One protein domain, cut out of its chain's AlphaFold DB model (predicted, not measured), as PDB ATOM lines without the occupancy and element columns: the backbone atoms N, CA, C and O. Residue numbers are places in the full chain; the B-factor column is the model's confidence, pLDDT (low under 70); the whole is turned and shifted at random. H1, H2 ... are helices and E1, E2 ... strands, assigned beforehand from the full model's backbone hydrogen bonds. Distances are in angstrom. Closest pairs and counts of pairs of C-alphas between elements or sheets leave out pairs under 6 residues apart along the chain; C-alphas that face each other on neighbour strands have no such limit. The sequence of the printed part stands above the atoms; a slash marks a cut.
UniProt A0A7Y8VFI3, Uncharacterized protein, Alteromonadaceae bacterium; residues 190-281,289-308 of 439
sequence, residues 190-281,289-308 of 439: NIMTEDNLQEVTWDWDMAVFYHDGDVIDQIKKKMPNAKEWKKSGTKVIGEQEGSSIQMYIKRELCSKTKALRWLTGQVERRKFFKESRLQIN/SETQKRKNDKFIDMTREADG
ATOM      1  N   ASN A 190     144.211 133.568 116.868       76.38
ATOM      2  CA  ASN A 190     142.887 133.663 117.456       76.38
ATOM      3  C   ASN A 190     141.900 133.839 116.301       76.38
ATOM      4  O   ASN A 190     142.119 134.689 115.435       76.38
ATOM      5  N   ILE A 191     140.878 132.988 116.234       76.50
ATOM      6  CA  ILE A 191     139.905 133.014 115.144       76.50
ATOM      7  C   ILE A 191     138.514 133.125 115.733       76.50
ATOM      8  O   ILE A 191     138.108 132.303 116.548       76.50
ATOM      9  N   MET A 192     137.783 134.118 115.260       75.38
ATOM     10  CA  MET A 192     136.411 134.387 115.634       75.38
ATOM     11  C   MET A 192     135.527 134.267 114.406       75.38
ATOM     12  O   MET A 192     135.918 134.599 113.286       75.38
ATOM     13  N   THR A 193     134.318 133.786 114.624       74.25
ATOM     14  CA  THR A 193     133.255 133.745 113.624       74.25
ATOM     15  C   THR A 193     132.136 134.664 114.081       74.25
ATOM     16  O   THR A 193     132.070 135.005 115.257       74.25
ATOM     17  N   GLU A 194     131.230 135.026 113.180       69.62
ATOM     18  CA  GLU A 194     130.023 135.802 113.508       69.62
ATOM     19  C   GLU A 194     129.262 135.256 114.735       69.62
ATOM     20  O   GLU A 194     128.821 136.022 115.585       69.62
ATOM     21  N   ASP A 195     129.209 133.927 114.891       54.78
ATOM     22  CA  ASP A 195     128.563 133.256 116.029       54.78
ATOM     23  C   ASP A 195     129.312 133.400 117.375       54.78
ATOM     24  O   ASP A 195     128.814 132.953 118.406       54.78
ATOM     25  N   ASN A 196     130.533 133.947 117.384       55.59
ATOM     26  CA  ASN A 196     131.390 134.024 118.570       55.59
ATOM     27  C   ASN A 196     132.352 135.222 118.522       55.59
ATOM     28  O   ASN A 196     133.562 135.089 118.720       55.59
ATOM     29  N   LEU A 197     131.813 136.396 118.197       65.06
ATOM     30  CA  LEU A 197     132.574 137.639 118.222       65.06
ATOM     31  C   LEU A 197     132.860 138.032 119.675       65.06
ATOM     32  O   LEU A 197     131.946 138.337 120.438       65.06
ATOM     33  N   GLN A 198     134.138 138.027 120.044       64.12
ATOM     34  CA  GLN A 198     134.627 138.502 121.335       64.12
ATOM     35  C   GLN A 198     135.648 139.627 121.127       64.12
ATOM     36  O   GLN A 198     136.199 139.809 120.042       64.12
ATOM     37  N   GLU A 199     135.905 140.416 122.166       66.38
ATOM     38  CA  GLU A 199     136.954 141.431 122.108       66.38
ATOM     39  C   GLU A 199     138.336 140.769 122.222       66.38
ATOM     40  O   GLU A 199     138.598 139.979 123.132       66.38
ATOM     41  N   VAL A 200     139.242 141.077 121.289       66.06
ATOM     42  CA  VAL A 200     140.599 140.515 121.287       66.06
ATOM     43  C   VAL A 200     141.481 141.325 122.226       66.06
ATOM     44  O   VAL A 200     141.900 142.431 121.897       66.06
ATOM     45  N   THR A 201     141.795 140.755 123.384       66.31
ATOM     46  CA  THR A 201     142.532 141.437 124.463       66.31
ATOM     47  C   THR A 201     144.047 141.226 124.434       66.31
ATOM     48  O   THR A 201     144.762 141.781 125.268       66.31
ATOM     49  N   TRP A 202     144.564 140.430 123.494       70.38
ATOM     50  CA  TRP A 202     145.985 140.082 123.414       70.38
ATOM     51  C   TRP A 202     146.681 140.763 122.227       70.38
ATOM     52  O   TRP A 202     146.052 141.112 121.230       70.38
ATOM     53  N   ASP A 203     147.992 140.963 122.349       80.44
ATOM     54  CA  ASP A 203     148.814 141.692 121.381       80.44
ATOM     55  C   ASP A 203     148.972 140.901 120.068       80.44
ATOM     56  O   ASP A 203     149.680 139.897 120.020       80.44
ATOM     57  N   TRP A 204     148.316 141.349 118.997       89.00
ATOM     58  CA  TRP A 204     148.397 140.779 117.650       89.00
ATOM     59  C   TRP A 204     149.112 141.746 116.694       89.00
ATOM     60  O   TRP A 204     149.040 142.962 116.836       89.00
ATOM     61  N   ASP A 205     149.794 141.213 115.679       89.94
ATOM     62  CA  ASP A 205     150.529 142.012 114.684       89.94
ATOM     63  C   ASP A 205     149.967 141.876 113.257       89.94
ATOM     64  O   ASP A 205     150.470 142.506 112.316       89.94
ATOM     65  N   MET A 206     148.920 141.067 113.078       92.62
ATOM     66  CA  MET A 206     148.138 140.984 111.855       92.62
ATOM     67  C   MET A 206     146.682 140.584 112.120       92.62
ATOM     68  O   MET A 206     146.422 139.734 112.962       92.62
ATOM     69  N   ALA A 207     145.748 141.146 111.353       93.00
ATOM     70  CA  ALA A 207     144.346 140.740 111.324       93.00
ATOM     71  C   ALA A 207     143.914 140.421 109.886       93.00
ATOM     72  O   ALA A 207     144.313 141.103 108.936       93.00
ATOM     73  N   VAL A 208     143.110 139.375 109.726       94.00
ATOM     74  CA  VAL A 208     142.519 138.951 108.457       94.00
ATOM     75  C   VAL A 208     141.017 138.829 108.637       94.00
ATOM     76  O   VAL A 208     140.553 138.018 109.432       94.00
ATOM     77  N   PHE A 209     140.275 139.611 107.870       94.06
ATOM     78  CA  PHE A 209     138.824 139.609 107.843       94.06
ATOM     79  C   PHE A 209     138.350 138.988 106.534       94.06
ATOM     80  O   PHE A 209     138.825 139.356 105.457       94.06
ATOM     81  N   TYR A 210     137.450 138.018 106.645       92.81
ATOM     82  CA  TYR A 210     136.855 137.303 105.521       92.81
ATOM     83  C   TYR A 210     135.357 137.572 105.474       92.81
ATOM     84  O   TYR A 210     134.673 137.448 106.494       92.81
ATOM     85  N   HIS A 211     134.857 137.863 104.280       92.06
ATOM     86  CA  HIS A 211     133.441 137.994 103.960       92.06
ATOM     87  C   HIS A 211     132.949 136.817 103.134       92.06
ATOM     88  O   HIS A 211     133.672 136.264 102.306       92.06
ATOM     89  N   ASP A 212     131.686 136.449 103.320       85.56
ATOM     90  CA  ASP A 212     131.056 135.450 102.466       85.56
ATOM     91  C   ASP A 212     131.094 135.891 100.993       85.56
ATOM     92  O   ASP A 212     130.560 136.934 100.625       85.56
ATOM     93  N   GLY A 213     131.728 135.075 100.148       83.19
ATOM     94  CA  GLY A 213     131.978 135.389  98.736       83.19
ATOM     95  C   GLY A 213     133.425 135.787  98.432       83.19
ATOM     96  O   GLY A 213     133.824 135.753  97.266       83.19
ATOM     97  N   ASP A 214     134.245 136.065  99.451       87.94
ATOM     98  CA  ASP A 214     135.669 136.325  99.258       87.94
ATOM     99  C   ASP A 214     136.394 135.098  98.687       87.94
ATOM    100  O   ASP A 214     136.188 133.944  99.091       87.94
ATOM    101  N   VAL A 215     137.325 135.365  97.771       86.44
ATOM    102  CA  VAL A 215     138.204 134.351  97.182       86.44
ATOM    103  C   VAL A 215     139.473 134.234  98.028       86.44
ATOM    104  O   VAL A 215     140.311 135.139  98.030       86.44
ATOM    105  N   ILE A 216     139.664 133.089  98.699       84.56
ATOM    106  CA  ILE A 216     140.811 132.829  99.597       84.56
ATOM    107  C   ILE A 216     142.157 133.142  98.928       84.56
ATOM    108  O   ILE A 216     143.042 133.730  99.553       84.56
ATOM    109  N   ASP A 217     142.326 132.808  97.648       85.19
ATOM    110  CA  ASP A 217     143.572 133.083  96.925       85.19
ATOM    111  C   ASP A 217     143.899 134.580  96.826       85.19
ATOM    112  O   ASP A 217     145.073 134.960  96.802       85.19
ATOM    113  N   GLN A 218     142.890 135.456  96.816       89.00
ATOM    114  CA  GLN A 218     143.104 136.903  96.848       89.00
ATOM    115  C   GLN A 218     143.585 137.363  98.228       89.00
ATOM    116  O   GLN A 218     144.515 138.167  98.316       89.00
ATOM    117  N   ILE A 219     143.034 136.800  99.306       87.44
ATOM    118  CA  ILE A 219     143.506 137.051 100.676       87.44
ATOM    119  C   ILE A 219     144.952 136.562 100.830       87.44
ATOM    120  O   ILE A 219     145.824 137.297 101.300       87.44
ATOM    121  N   LYS A 220     145.255 135.363 100.324       88.00
ATOM    122  CA  LYS A 220     146.601 134.771 100.321       88.00
ATOM    123  C   LYS A 220     147.644 135.633  99.614       88.00
ATOM    124  O   LYS A 220     148.790 135.691 100.076       88.00
ATOM    125  N   LYS A 221     147.263 136.301  98.519       88.31
ATOM    126  CA  LYS A 221     148.114 137.264  97.798       88.31
ATOM    127  C   LYS A 221     148.368 138.540  98.607       88.31
ATOM    128  O   LYS A 221     149.470 139.074  98.539       88.31
ATOM    129  N   LYS A 222     147.392 139.006  99.396       90.50
ATOM    130  CA  LYS A 222     147.532 140.182 100.279       90.50
ATOM    131  C   LYS A 222     148.385 139.888 101.524       90.50
ATOM    132  O   LYS A 222     149.022 140.799 102.069       90.50
ATOM    133  N   MET A 223     148.445 138.629 101.964       89.19
ATOM    134  CA  MET A 223     149.316 138.206 103.066       89.19
ATOM    135  C   MET A 223     150.804 138.310 102.687       89.19
ATOM    136  O   MET A 223     151.179 137.845 101.606       89.19
ATOM    137  N   PRO A 224     151.677 138.829 103.580       86.44
ATOM    138  CA  PRO A 224     153.121 138.926 103.348       86.44
ATOM    139  C   PRO A 224     153.707 137.615 102.842       86.44
ATOM    140  O   PRO A 224     153.259 136.538 103.236       86.44
ATOM    141  N   ASN A 225     154.695 137.671 101.955       84.06
ATOM    142  CA  ASN A 225     155.415 136.465 101.545       84.06
ATOM    143  C   ASN A 225     156.259 135.902 102.715       84.06
ATOM    144  O   ASN A 225     156.371 136.521 103.771       84.06
ATOM    145  N   ALA A 226     156.860 134.719 102.548       77.00
ATOM    146  CA  ALA A 226     157.630 134.077 103.622       77.00
ATOM    147  C   ALA A 226     158.799 134.943 104.140       77.00
ATOM    148  O   ALA A 226     159.116 134.891 105.326       77.00
ATOM    149  N   LYS A 227     159.403 135.772 103.275       79.00
ATOM    150  CA  LYS A 227     160.503 136.685 103.633       79.00
ATOM    151  C   LYS A 227     160.018 137.904 104.424       79.00
ATOM    152  O   LYS A 227     160.761 138.460 105.223       79.00
ATOM    153  N   GLU A 228     158.777 138.322 104.208       83.44
ATOM    154  CA  GLU A 228     158.155 139.479 104.860       83.44
ATOM    155  C   GLU A 228     157.320 139.106 106.083       83.44
ATOM    156  O   GLU A 228     156.898 139.990 106.824       83.44
ATOM    157  N   TRP A 229     157.085 137.813 106.311       86.25
ATOM    158  CA  TRP A 229     156.223 137.327 107.383       86.25
ATOM    159  C   TRP A 229     156.646 137.860 108.756       86.25
ATOM    160  O   TRP A 229     155.816 138.386 109.490       86.25
ATOM    161  N   LYS A 230     157.950 137.825 109.055       80.94
ATOM    162  CA  LYS A 230     158.517 138.289 110.331       80.94
ATOM    163  C   LYS A 230     158.844 139.790 110.381       80.94
ATOM    164  O   LYS A 230     159.500 140.226 111.320       80.94
ATOM    165  N   LYS A 231     158.452 140.590 109.380       77.31
ATOM    166  CA  LYS A 231     158.674 142.046 109.427       77.31
ATOM    167  C   LYS A 231     157.734 142.700 110.442       77.31
ATOM    168  O   LYS A 231     156.555 142.350 110.500       77.31
ATOM    169  N   SER A 232     158.262 143.664 111.190       70.44
ATOM    170  CA  SER A 232     157.529 144.443 112.189       70.44
ATOM    171  C   SER A 232     156.427 145.312 111.569       70.44
ATOM    172  O   SER A 232     156.483 145.668 110.391       70.44
ATOM    173  N   GLY A 233     155.428 145.651 112.389       80.81
ATOM    174  CA  GLY A 233     154.325 146.557 112.050       80.81
ATOM    175  C   GLY A 233     152.988 145.843 111.866       80.81
ATOM    176  O   GLY A 233     152.938 144.769 111.277       80.81
ATOM    177  N   THR A 234     151.909 146.443 112.362       88.06
ATOM    178  CA  THR A 234     150.549 145.889 112.305       88.06
ATOM    179  C   THR A 234     150.026 145.847 110.872       88.06
ATOM    180  O   THR A 234     150.137 146.828 110.136       88.06
ATOM    181  N   LYS A 235     149.436 144.720 110.457       91.38
ATOM    182  CA  LYS A 235     148.854 144.574 109.115       91.38
ATOM    183  C   LYS A 235     147.415 144.080 109.161       91.38
ATOM    184  O   LYS A 235     147.146 143.017 109.698       91.38
ATOM    185  N   VAL A 236     146.512 144.807 108.518       93.00
ATOM    186  CA  VAL A 236     145.102 144.420 108.389       93.00
ATOM    187  C   VAL A 236     144.811 144.027 106.943       93.00
ATOM    188  O   VAL A 236     145.279 144.679 106.008       93.00
ATOM    189  N   ILE A 237     144.087 142.926 106.749       93.44
ATOM    190  CA  ILE A 237     143.684 142.410 105.439       93.44
ATOM    191  C   ILE A 237     142.172 142.208 105.448       93.44
ATOM    192  O   ILE A 237     141.681 141.406 106.231       93.44
ATOM    193  N   GLY A 238     141.466 142.878 104.539       91.12
ATOM    194  CA  GLY A 238     140.002 142.838 104.479       91.12
ATOM    195  C   GLY A 238     139.354 143.910 105.355       91.12
ATOM    196  O   GLY A 238     140.048 144.727 105.963       91.12
ATOM    197  N   GLU A 239     138.026 143.907 105.385       90.56
ATOM    198  CA  GLU A 239     137.203 144.866 106.126       90.56
ATOM    199  C   GLU A 239     136.593 144.186 107.354       90.56
ATOM    200  O   GLU A 239     136.024 143.103 107.233       90.56
ATOM    201  N   GLN A 240     136.731 144.799 108.532       88.69
ATOM    202  CA  GLN A 240     136.264 144.218 109.797       88.69
ATOM    203  C   GLN A 240     134.737 144.207 109.910       88.69
ATOM    204  O   GLN A 240     134.155 143.223 110.370       88.69
ATOM    205  N   GLU A 241     134.097 145.308 109.525       88.12
ATOM    206  CA  GLU A 241     132.652 145.479 109.633       88.12
ATOM    207  C   GLU A 241     131.931 144.437 108.779       88.12
ATOM    208  O   GLU A 241     132.263 144.273 107.612       88.12
ATOM    209  N   GLY A 242     130.988 143.696 109.370       82.44
ATOM    210  CA  GLY A 242     130.227 142.646 108.680       82.44
ATOM    211  C   GLY A 242     131.014 141.372 108.345       82.44
ATOM    212  O   GLY A 242     130.486 140.494 107.666       82.44
ATOM    213  N   SER A 243     132.266 141.250 108.798       87.62
ATOM    214  CA  SER A 243     133.089 140.080 108.485       87.62
ATOM    215  C   SER A 243     132.534 138.795 109.098       87.62
ATOM    216  O   SER A 243     132.145 138.714 110.261       87.62
ATOM    217  N   SER A 244     132.544 137.753 108.278       85.50
ATOM    218  CA  SER A 244     132.079 136.410 108.602       85.50
ATOM    219  C   SER A 244     133.068 135.630 109.470       85.50
ATOM    220  O   SER A 244     132.668 134.816 110.308       85.50
ATOM    221  N   ILE A 245     134.365 135.858 109.239       86.38
ATOM    222  CA  ILE A 245     135.473 135.269 109.996       86.38
ATOM    223  C   ILE A 245     136.508 136.367 110.247       86.38
ATOM    224  O   ILE A 245     136.889 137.094 109.327       86.38
ATOM    225  N   GLN A 246     136.995 136.447 111.481       89.00
ATOM    226  CA  GLN A 246     138.046 137.358 111.918       89.00
ATOM    227  C   GLN A 246     139.203 136.539 112.476       89.00
ATOM    228  O   GLN A 246     139.039 135.812 113.449       89.00
ATOM    229  N   MET A 247     140.378 136.631 111.866       89.38
ATOM    230  CA  MET A 247     141.569 135.911 112.304       89.38
ATOM    231  C   MET A 247     142.660 136.897 112.707       89.38
ATOM    232  O   MET A 247     143.204 137.615 111.870       89.38
ATOM    233  N   TYR A 248     143.018 136.876 113.982       88.50
ATOM    234  CA  TYR A 248     144.074 137.677 114.580       88.50
ATOM    235  C   TYR A 248     145.321 136.820 114.770       88.50
ATOM    236  O   TYR A 248     145.253 135.669 115.204       88.50
ATOM    237  N   ILE A 249     146.470 137.371 114.398       88.94
ATOM    238  CA  ILE A 249     147.725 136.642 114.255       88.94
ATOM    239  C   ILE A 249     148.844 137.408 114.959       88.94
ATOM    240  O   ILE A 249     149.033 138.602 114.732       88.94
ATOM    241  N   LYS A 250     149.648 136.688 115.737       88.06
ATOM    242  CA  LYS A 250     150.996 137.083 116.145       88.06
ATOM    243  C   LYS A 250     151.999 136.311 115.292       88.06
ATOM    244  O   LYS A 250     152.236 135.117 115.499       88.06
ATOM    245  N   ARG A 251     152.572 136.973 114.286       88.19
ATOM    246  CA  ARG A 251     153.402 136.342 113.243       88.19
ATOM    247  C   ARG A 251     154.716 135.765 113.753       88.19
ATOM    248  O   ARG A 251     155.310 134.934 113.066       88.19
ATOM    249  N   GLU A 252     155.179 136.172 114.931       85.75
ATOM    250  CA  GLU A 252     156.356 135.569 115.565       85.75
ATOM    251  C   GLU A 252     156.091 134.145 116.085       85.75
ATOM    252  O   GLU A 252     157.002 133.316 116.083       85.75
ATOM    253  N   LEU A 253     154.841 133.852 116.464       80.50
ATOM    254  CA  LEU A 253     154.418 132.579 117.052       80.50
ATOM    255  C   LEU A 253     153.756 131.640 116.023       80.50
ATOM    256  O   LEU A 253     153.767 130.421 116.198       80.50
ATOM    257  N   CYS A 254     153.235 132.188 114.919       79.88
ATOM    258  CA  CYS A 254     152.537 131.440 113.874       79.88
ATOM    259  C   CYS A 254     153.207 131.587 112.499       79.88
ATOM    260  O   CYS A 254     153.629 132.677 112.129       79.88
ATOM    261  N   SER A 255     153.268 130.517 111.694       82.62
ATOM    262  CA  SER A 255     153.770 130.573 110.311       82.62
ATOM    263  C   SER A 255     152.675 130.941 109.302       82.62
ATOM    264  O   SER A 255     151.501 130.620 109.495       82.62
ATOM    265  N   LYS A 256     153.060 131.534 108.159       84.00
ATOM    266  CA  LYS A 256     152.125 131.864 107.063       84.00
ATOM    267  C   LYS A 256     151.276 130.676 106.637       84.00
ATOM    268  O   LYS A 256     150.065 130.797 106.477       84.00
ATOM    269  N   THR A 257     151.932 129.542 106.412       78.50
ATOM    270  CA  THR A 257     151.280 128.315 105.960       78.50
ATOM    271  C   THR A 257     150.227 127.869 106.964       78.50
ATOM    272  O   THR A 257     149.122 127.522 106.560       78.50
ATOM    273  N   LYS A 258     150.541 127.949 108.264       73.25
ATOM    274  CA  LYS A 258     149.615 127.588 109.337       73.25
ATOM    275  C   LYS A 258     148.413 128.533 109.371       73.25
ATOM    276  O   LYS A 258     147.289 128.055 109.314       73.25
ATOM    277  N   ALA A 259     148.630 129.849 109.351       81.38
ATOM    278  CA  ALA A 259     147.544 130.834 109.314       81.38
ATOM    279  C   ALA A 259     146.610 130.662 108.101       81.38
ATOM    280  O   ALA A 259     145.391 130.674 108.241       81.38
ATOM    281  N   LEU A 260     147.171 130.460 106.904       83.44
ATOM    282  CA  LEU A 260     146.378 130.227 105.692       83.44
ATOM    283  C   LEU A 260     145.559 128.944 105.761       83.44
ATOM    284  O   LEU A 260     144.418 128.919 105.301       83.44
ATOM    285  N   ARG A 261     146.150 127.882 106.310       71.88
ATOM    286  CA  ARG A 261     145.470 126.603 106.485       71.88
ATOM    287  C   ARG A 261     144.257 126.761 107.401       71.88
ATOM    288  O   ARG A 261     143.162 126.377 107.011       71.88
ATOM    289  N   TRP A 262     144.443 127.413 108.547       74.88
ATOM    290  CA  TRP A 262     143.374 127.726 109.494       74.88
ATOM    291  C   TRP A 262     142.245 128.550 108.882       74.88
ATOM    292  O   TRP A 262     141.081 128.174 108.988       74.88
ATOM    293  N   LEU A 263     142.585 129.636 108.184       83.38
ATOM    294  CA  LEU A 263     141.592 130.451 107.490       83.38
ATOM    295  C   LEU A 263     140.792 129.626 106.480       83.38
ATOM    296  O   LEU A 263     139.573 129.732 106.423       83.38
ATOM    297  N   THR A 264     141.478 128.784 105.703       79.81
ATOM    298  CA  THR A 264     140.835 127.934 104.695       79.81
ATOM    299  C   THR A 264     139.854 126.958 105.339       79.81
ATOM    300  O   THR A 264     138.723 126.857 104.872       79.81
ATOM    301  N   GLY A 265     140.241 126.307 106.441       67.75
ATOM    302  CA  GLY A 265     139.352 125.416 107.192       67.75
ATOM    303  C   GLY A 265     138.084 126.120 107.687       67.75
ATOM    304  O   GLY A 265     136.981 125.613 107.502       67.75
ATOM    305  N   GLN A 266     138.205 127.335 108.232       73.88
ATOM    306  CA  GLN A 266     137.044 128.088 108.725       73.88
ATOM    307  C   GLN A 266     136.111 128.554 107.595       73.88
ATOM    308  O   GLN A 266     134.889 128.499 107.740       73.88
ATOM    309  N   VAL A 267     136.664 128.965 106.449       81.44
ATOM    310  CA  VAL A 267     135.869 129.349 105.269       81.44
ATOM    311  C   VAL A 267     135.085 128.161 104.723       81.44
ATOM    312  O   VAL A 267     133.884 128.268 104.480       81.44
ATOM    313  N   GLU A 268     135.748 127.022 104.537       68.81
ATOM    314  CA  GLU A 268     135.099 125.823 104.011       68.81
ATOM    315  C   GLU A 268     134.036 125.285 104.993       68.81
ATOM    316  O   GLU A 268     132.938 124.938 104.558       68.81
ATOM    317  N   ARG A 269     134.269 125.360 106.317       64.06
ATOM    318  CA  ARG A 269     133.241 125.072 107.339       64.06
ATOM    319  C   ARG A 269     132.005 125.928 107.135       64.06
ATOM    320  O   ARG A 269     130.882 125.426 107.132       64.06
ATOM    321  N   ARG A 270     132.200 127.236 106.992       73.44
ATOM    322  CA  ARG A 270     131.088 128.174 106.857       73.44
ATOM    323  C   ARG A 270     130.270 127.897 105.597       73.44
ATOM    324  O   ARG A 270     129.042 127.895 105.675       73.44
ATOM    325  N   LYS A 271     130.924 127.593 104.470       72.25
ATOM    326  CA  LYS A 271     130.241 127.153 103.240       72.25
ATOM    327  C   LYS A 271     129.417 125.892 103.486       72.25
ATOM    328  O   LYS A 271     128.224 125.897 103.196       72.25
ATOM    329  N   PHE A 272     130.012 124.876 104.114       61.16
ATOM    330  CA  PHE A 272     129.326 123.627 104.439       61.16
ATOM    331  C   PHE A 272     128.070 123.857 105.289       61.16
ATOM    332  O   PHE A 272     127.006 123.343 104.954       61.16
ATOM    333  N   PHE A 273     128.140 124.663 106.353       59.75
ATOM    334  CA  PHE A 273     126.973 124.937 107.201       59.75
ATOM    335  C   PHE A 273     125.906 125.786 106.507       59.75
ATOM    336  O   PHE A 273     124.719 125.561 106.745       59.75
ATOM    337  N   LYS A 274     126.284 126.730 105.639       66.62
ATOM    338  CA  LYS A 274     125.316 127.477 104.824       66.62
ATOM    339  C   LYS A 274     124.590 126.573 103.830       66.62
ATOM    340  O   LYS A 274     123.370 126.644 103.735       66.62
ATOM    341  N   GLU A 275     125.322 125.705 103.137       57.56
ATOM    342  CA  GLU A 275     124.764 124.745 102.178       57.56
ATOM    343  C   GLU A 275     123.905 123.680 102.877       57.56
ATOM    344  O   GLU A 275     122.811 123.364 102.417       57.56
ATOM    345  N   SER A 276     124.345 123.196 104.040       43.66
ATOM    346  CA  SER A 276     123.635 122.173 104.817       43.66
ATOM    347  C   SER A 276     122.381 122.716 105.497       43.66
ATOM    348  O   SER A 276     121.365 122.028 105.513       43.66
ATOM    349  N   ARG A 277     122.393 123.962 106.005       43.72
ATOM    350  CA  ARG A 277     121.186 124.629 106.540       43.72
ATOM    351  C   ARG A 277     120.099 124.813 105.476       43.72
ATOM    352  O   ARG A 277     118.924 124.786 105.819       43.72
ATOM    353  N   LEU A 278     120.477 124.953 104.203       38.91
ATOM    354  CA  LEU A 278     119.538 125.021 103.074       38.91
ATOM    355  C   LEU A 278     118.962 123.648 102.678       38.91
ATOM    356  O   LEU A 278     117.968 123.599 101.960       38.91
ATOM    357  N   GLN A 279     119.554 122.547 103.149       36.22
ATOM    358  CA  GLN A 279     119.141 121.171 102.844       36.22
ATOM    359  C   GLN A 279     118.500 120.439 104.031       36.22
ATOM    360  O   GLN A 279     118.244 119.239 103.940       36.22
ATOM    361  N   ILE A 280     118.176 121.134 105.127       28.95
ATOM    362  CA  ILE A 280     117.392 120.561 106.233       28.95
ATOM    363  C   ILE A 280     115.910 120.500 105.824       28.95
ATOM    364  O   ILE A 280     115.053 121.157 106.401       28.95
ATOM    365  N   ASN A 281     115.617 119.703 104.802       27.61
ATOM    366  CA  ASN A 281     114.364 118.977 104.711       27.61
ATOM    367  C   ASN A 281     114.728 117.502 104.906       27.61
ATOM    368  O   ASN A 281     115.293 116.886 104.000       27.61
ATOM    369  N   SER A 289     126.979 112.702  94.883       45.81
ATOM    370  CA  SER A 289     127.970 112.443  93.829       45.81
ATOM    371  C   SER A 289     129.366 112.184  94.414       45.81
ATOM    372  O   SER A 289     129.778 112.822  95.383       45.81
ATOM    373  N   GLU A 290     130.144 111.307  93.782       40.56
ATOM    374  CA  GLU A 290     131.507 110.947  94.207       40.56
ATOM    375  C   GLU A 290     132.454 112.163  94.303       40.56
ATOM    376  O   GLU A 290     133.365 112.220  95.132       40.56
ATOM    377  N   THR A 291     132.184 113.200  93.507       39.00
ATOM    378  CA  THR A 291     132.886 114.487  93.535       39.00
ATOM    379  C   THR A 291     132.640 115.270  94.827       39.00
ATOM    380  O   THR A 291     133.523 115.998  95.276       39.00
ATOM    381  N   GLN A 292     131.461 115.127  95.438       40.19
ATOM    382  CA  GLN A 292     131.105 115.768  96.705       40.19
ATOM    383  C   GLN A 292     131.739 115.022  97.892       40.19
ATOM    384  O   GLN A 292     132.288 115.664  98.783       40.19
ATOM    385  N   LYS A 293     131.783 113.680  97.847       40.22
ATOM    386  CA  LYS A 293     132.478 112.842  98.845       40.22
ATOM    387  C   LYS A 293     133.970 113.196  98.936       40.22
ATOM    388  O   LYS A 293     134.449 113.576  99.997       40.22
ATOM    389  N   ARG A 294     134.669 113.270  97.794       42.25
ATOM    390  CA  ARG A 294     136.092 113.678  97.742       42.25
ATOM    391  C   ARG A 294     136.350 115.111  98.228       42.25
ATOM    392  O   ARG A 294     137.438 115.404  98.721       42.25
ATOM    393  N   LYS A 295     135.387 116.026  98.061       43.19
ATOM    394  CA  LYS A 295     135.484 117.395  98.599       43.19
ATOM    395  C   LYS A 295     135.350 117.404 100.122       43.19
ATOM    396  O   LYS A 295     136.111 118.118 100.769       43.19
ATOM    397  N   ASN A 296     134.452 116.585 100.668       41.69
ATOM    398  CA  ASN A 296     134.266 116.428 102.109       41.69
ATOM    399  C   ASN A 296     135.501 115.799 102.773       41.69
ATOM    400  O   ASN A 296     135.976 116.337 103.768       41.69
ATOM    401  N   ASP A 297     136.089 114.756 102.182       41.84
ATOM    402  CA  ASP A 297     137.291 114.095 102.722       41.84
ATOM    403  C   ASP A 297     138.489 115.053 102.761       41.84
ATOM    404  O   ASP A 297     139.144 115.235 103.787       41.84
ATOM    405  N   LYS A 298     138.713 115.782 101.661       43.34
ATOM    406  CA  LYS A 298     139.759 116.808 101.588       43.34
ATOM    407  C   LYS A 298     139.532 117.931 102.604       43.34
ATOM    408  O   LYS A 298     140.491 118.480 103.141       43.34
ATOM    409  N   PHE A 299     138.278 118.303 102.848       41.88
ATOM    410  CA  PHE A 299     137.913 119.314 103.834       41.88
ATOM    411  C   PHE A 299     138.182 118.836 105.273       41.88
ATOM    412  O   PHE A 299     138.765 119.577 106.066       41.88
ATOM    413  N   ILE A 300     137.855 117.580 105.581       40.78
ATOM    414  CA  ILE A 300     138.144 116.915 106.859       40.78
ATOM    415  C   ILE A 300     139.654 116.873 107.128       40.78
ATOM    416  O   ILE A 300     140.092 117.281 108.205       40.78
ATOM    417  N   ASP A 301     140.459 116.462 106.148       43.78
ATOM    418  CA  ASP A 301     141.919 116.397 106.286       43.78
ATOM    419  C   ASP A 301     142.545 117.783 106.487       43.78
ATOM    420  O   ASP A 301     143.387 117.974 107.368       43.78
ATOM    421  N   MET A 302     142.083 118.791 105.740       40.88
ATOM    422  CA  MET A 302     142.533 120.177 105.919       40.88
ATOM    423  C   MET A 302     142.154 120.752 107.291       40.88
ATOM    424  O   MET A 302     142.902 121.582 107.811       40.88
ATOM    425  N   THR A 303     141.037 120.308 107.876       39.94
ATOM    426  CA  THR A 303     140.567 120.740 109.202       39.94
ATOM    427  C   THR A 303     141.399 120.075 110.298       39.94
ATOM    428  O   THR A 303     142.063 120.783 111.047       39.94
ATOM    429  N   ARG A 304     141.572 118.743 110.261       42.00
ATOM    430  CA  ARG A 304     142.481 117.997 111.161       42.00
ATOM    431  C   ARG A 304     143.900 118.587 111.169       42.00
ATOM    432  O   ARG A 304     144.534 118.727 112.215       42.00
ATOM    433  N   GLU A 305     144.421 118.961 110.003       42.50
ATOM    434  CA  GLU A 305     145.740 119.587 109.888       42.50
ATOM    435  C   GLU A 305     145.791 121.064 110.311       42.50
ATOM    436  O   GLU A 305     146.876 121.559 110.657       42.50
ATOM    437  N   ALA A 306     144.675 121.795 110.215       37.50
ATOM    438  CA  ALA A 306     144.542 123.137 110.771       37.50
ATOM    439  C   ALA A 306     144.611 123.039 112.298       37.50
ATOM    440  O   ALA A 306     145.523 123.626 112.879       37.50
ATOM    441  N   ASP A 307     143.820 122.145 112.894       40.28
ATOM    442  CA  ASP A 307     143.668 121.871 114.333       40.28
ATOM    443  C   ASP A 307     144.936 121.383 115.053       40.28
ATOM    444  O   ASP A 307     144.918 121.031 116.233       40.28
ATOM    445  N   GLY A 308     146.073 121.329 114.355       38.94
ATOM    446  CA  GLY A 308     147.325 120.823 114.902       38.94
ATOM    447  C   GLY A 308     147.287 119.321 115.189       38.94
ATOM    448  O   GLY A 308     148.215 118.815 115.823       38.94
TER     449      GLY A 308
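This is residues 190 to 281 and 289 to 308 of the 439 residues of an uncharacterized protein of Alteromonadaceae bacterium (UniProt A0A7Y8VFI3). A small sheet of four strands has two helices over one face, the long H2 lying along the strands over E4 and the short H1 over the sheet's E3 edge; a third helix, H3, packs on H2 away from the sheet. H2 runs on beyond the sheet, and residues 273 to 281 and 289 to 295, near the cut, stick out from the body. The printed part has 112 residues, in the order E1 E2 H1 E3 E4 H2 H3; the mixed sheet runs E1 E4 E2 E3, and the class is mixed, helices and strands. It is compact, with a radius of gyration of the C-alphas of 14.9 A, yet elongated, spanning 49 by 27 by 24 A.

In the sheet, E4, residues 245 to 249, is antiparallel to E1, residues 190 to 193, at 172 degrees, with N 192 and O 246 2.8 A apart, within hydrogen-bond range. E4 is also antiparallel to E2, residues 206 to 210, at 167 degrees, with N 208 and O 247 at 2.8 A. E2 is parallel to E3, residues 235 to 237, at 7 degrees, with N 209 and O 237 at 2.8 A. E1 and E3 are the edge strands. H2, residues 256 to 277, is on the sheet at a height of 9.6 A, over E4 and along the strands, at 15 degrees on the local plane; its closest C-alphas to E4 are those of Leu 263 and Met 247, 7.3 A. H1, residues 216 to 222, is on the same face at a height of 9.0 A, only just over E3, on which 3 of its C-alphas fall. E2, H1 and E3 form a strand-helix-strand unit, two parallel neighbour strands with a helix between, its crossover left-handed. H1 and H2 are close but not clearly touching, with the C-alphas of Lys 220 and Leu 260 7.0 A apart. H3, residues 290 to 306, is not on the sheet; its residues 299 to 306 touch residues 258 to 268 of H2, closest at the C-alphas of Ala 306 and Trp 262, 4.9 A, at a steep tilt of 45 degrees, opposite ways. In H1, H2 and H3 every O i to N i+4 pair is within hydrogen-bond range.

E1 begins at C-alpha 190 (142.887, 133.663, 117.456). E2 is 13.5 A long and E4 13.0 A. H2 runs 31.8 A from C-alpha 256 (152.125, 131.864, 107.063). H3 runs 24.3 A to C-alpha 306 (144.542, 123.137, 110.771).

The two C-alphas farthest apart, those of Ser 232 and Asn 281, are 50.7 A apart. Residues 282 to 288 are not printed, with 18.6 A between C-alphas 281 and 289. The links E1 to E2 and H1 to E3 are long. Mean pLDDT of the printed part is 71.2; 41 residues are under 70, among them 194 to 201, 272 to 281 and 289 to 308.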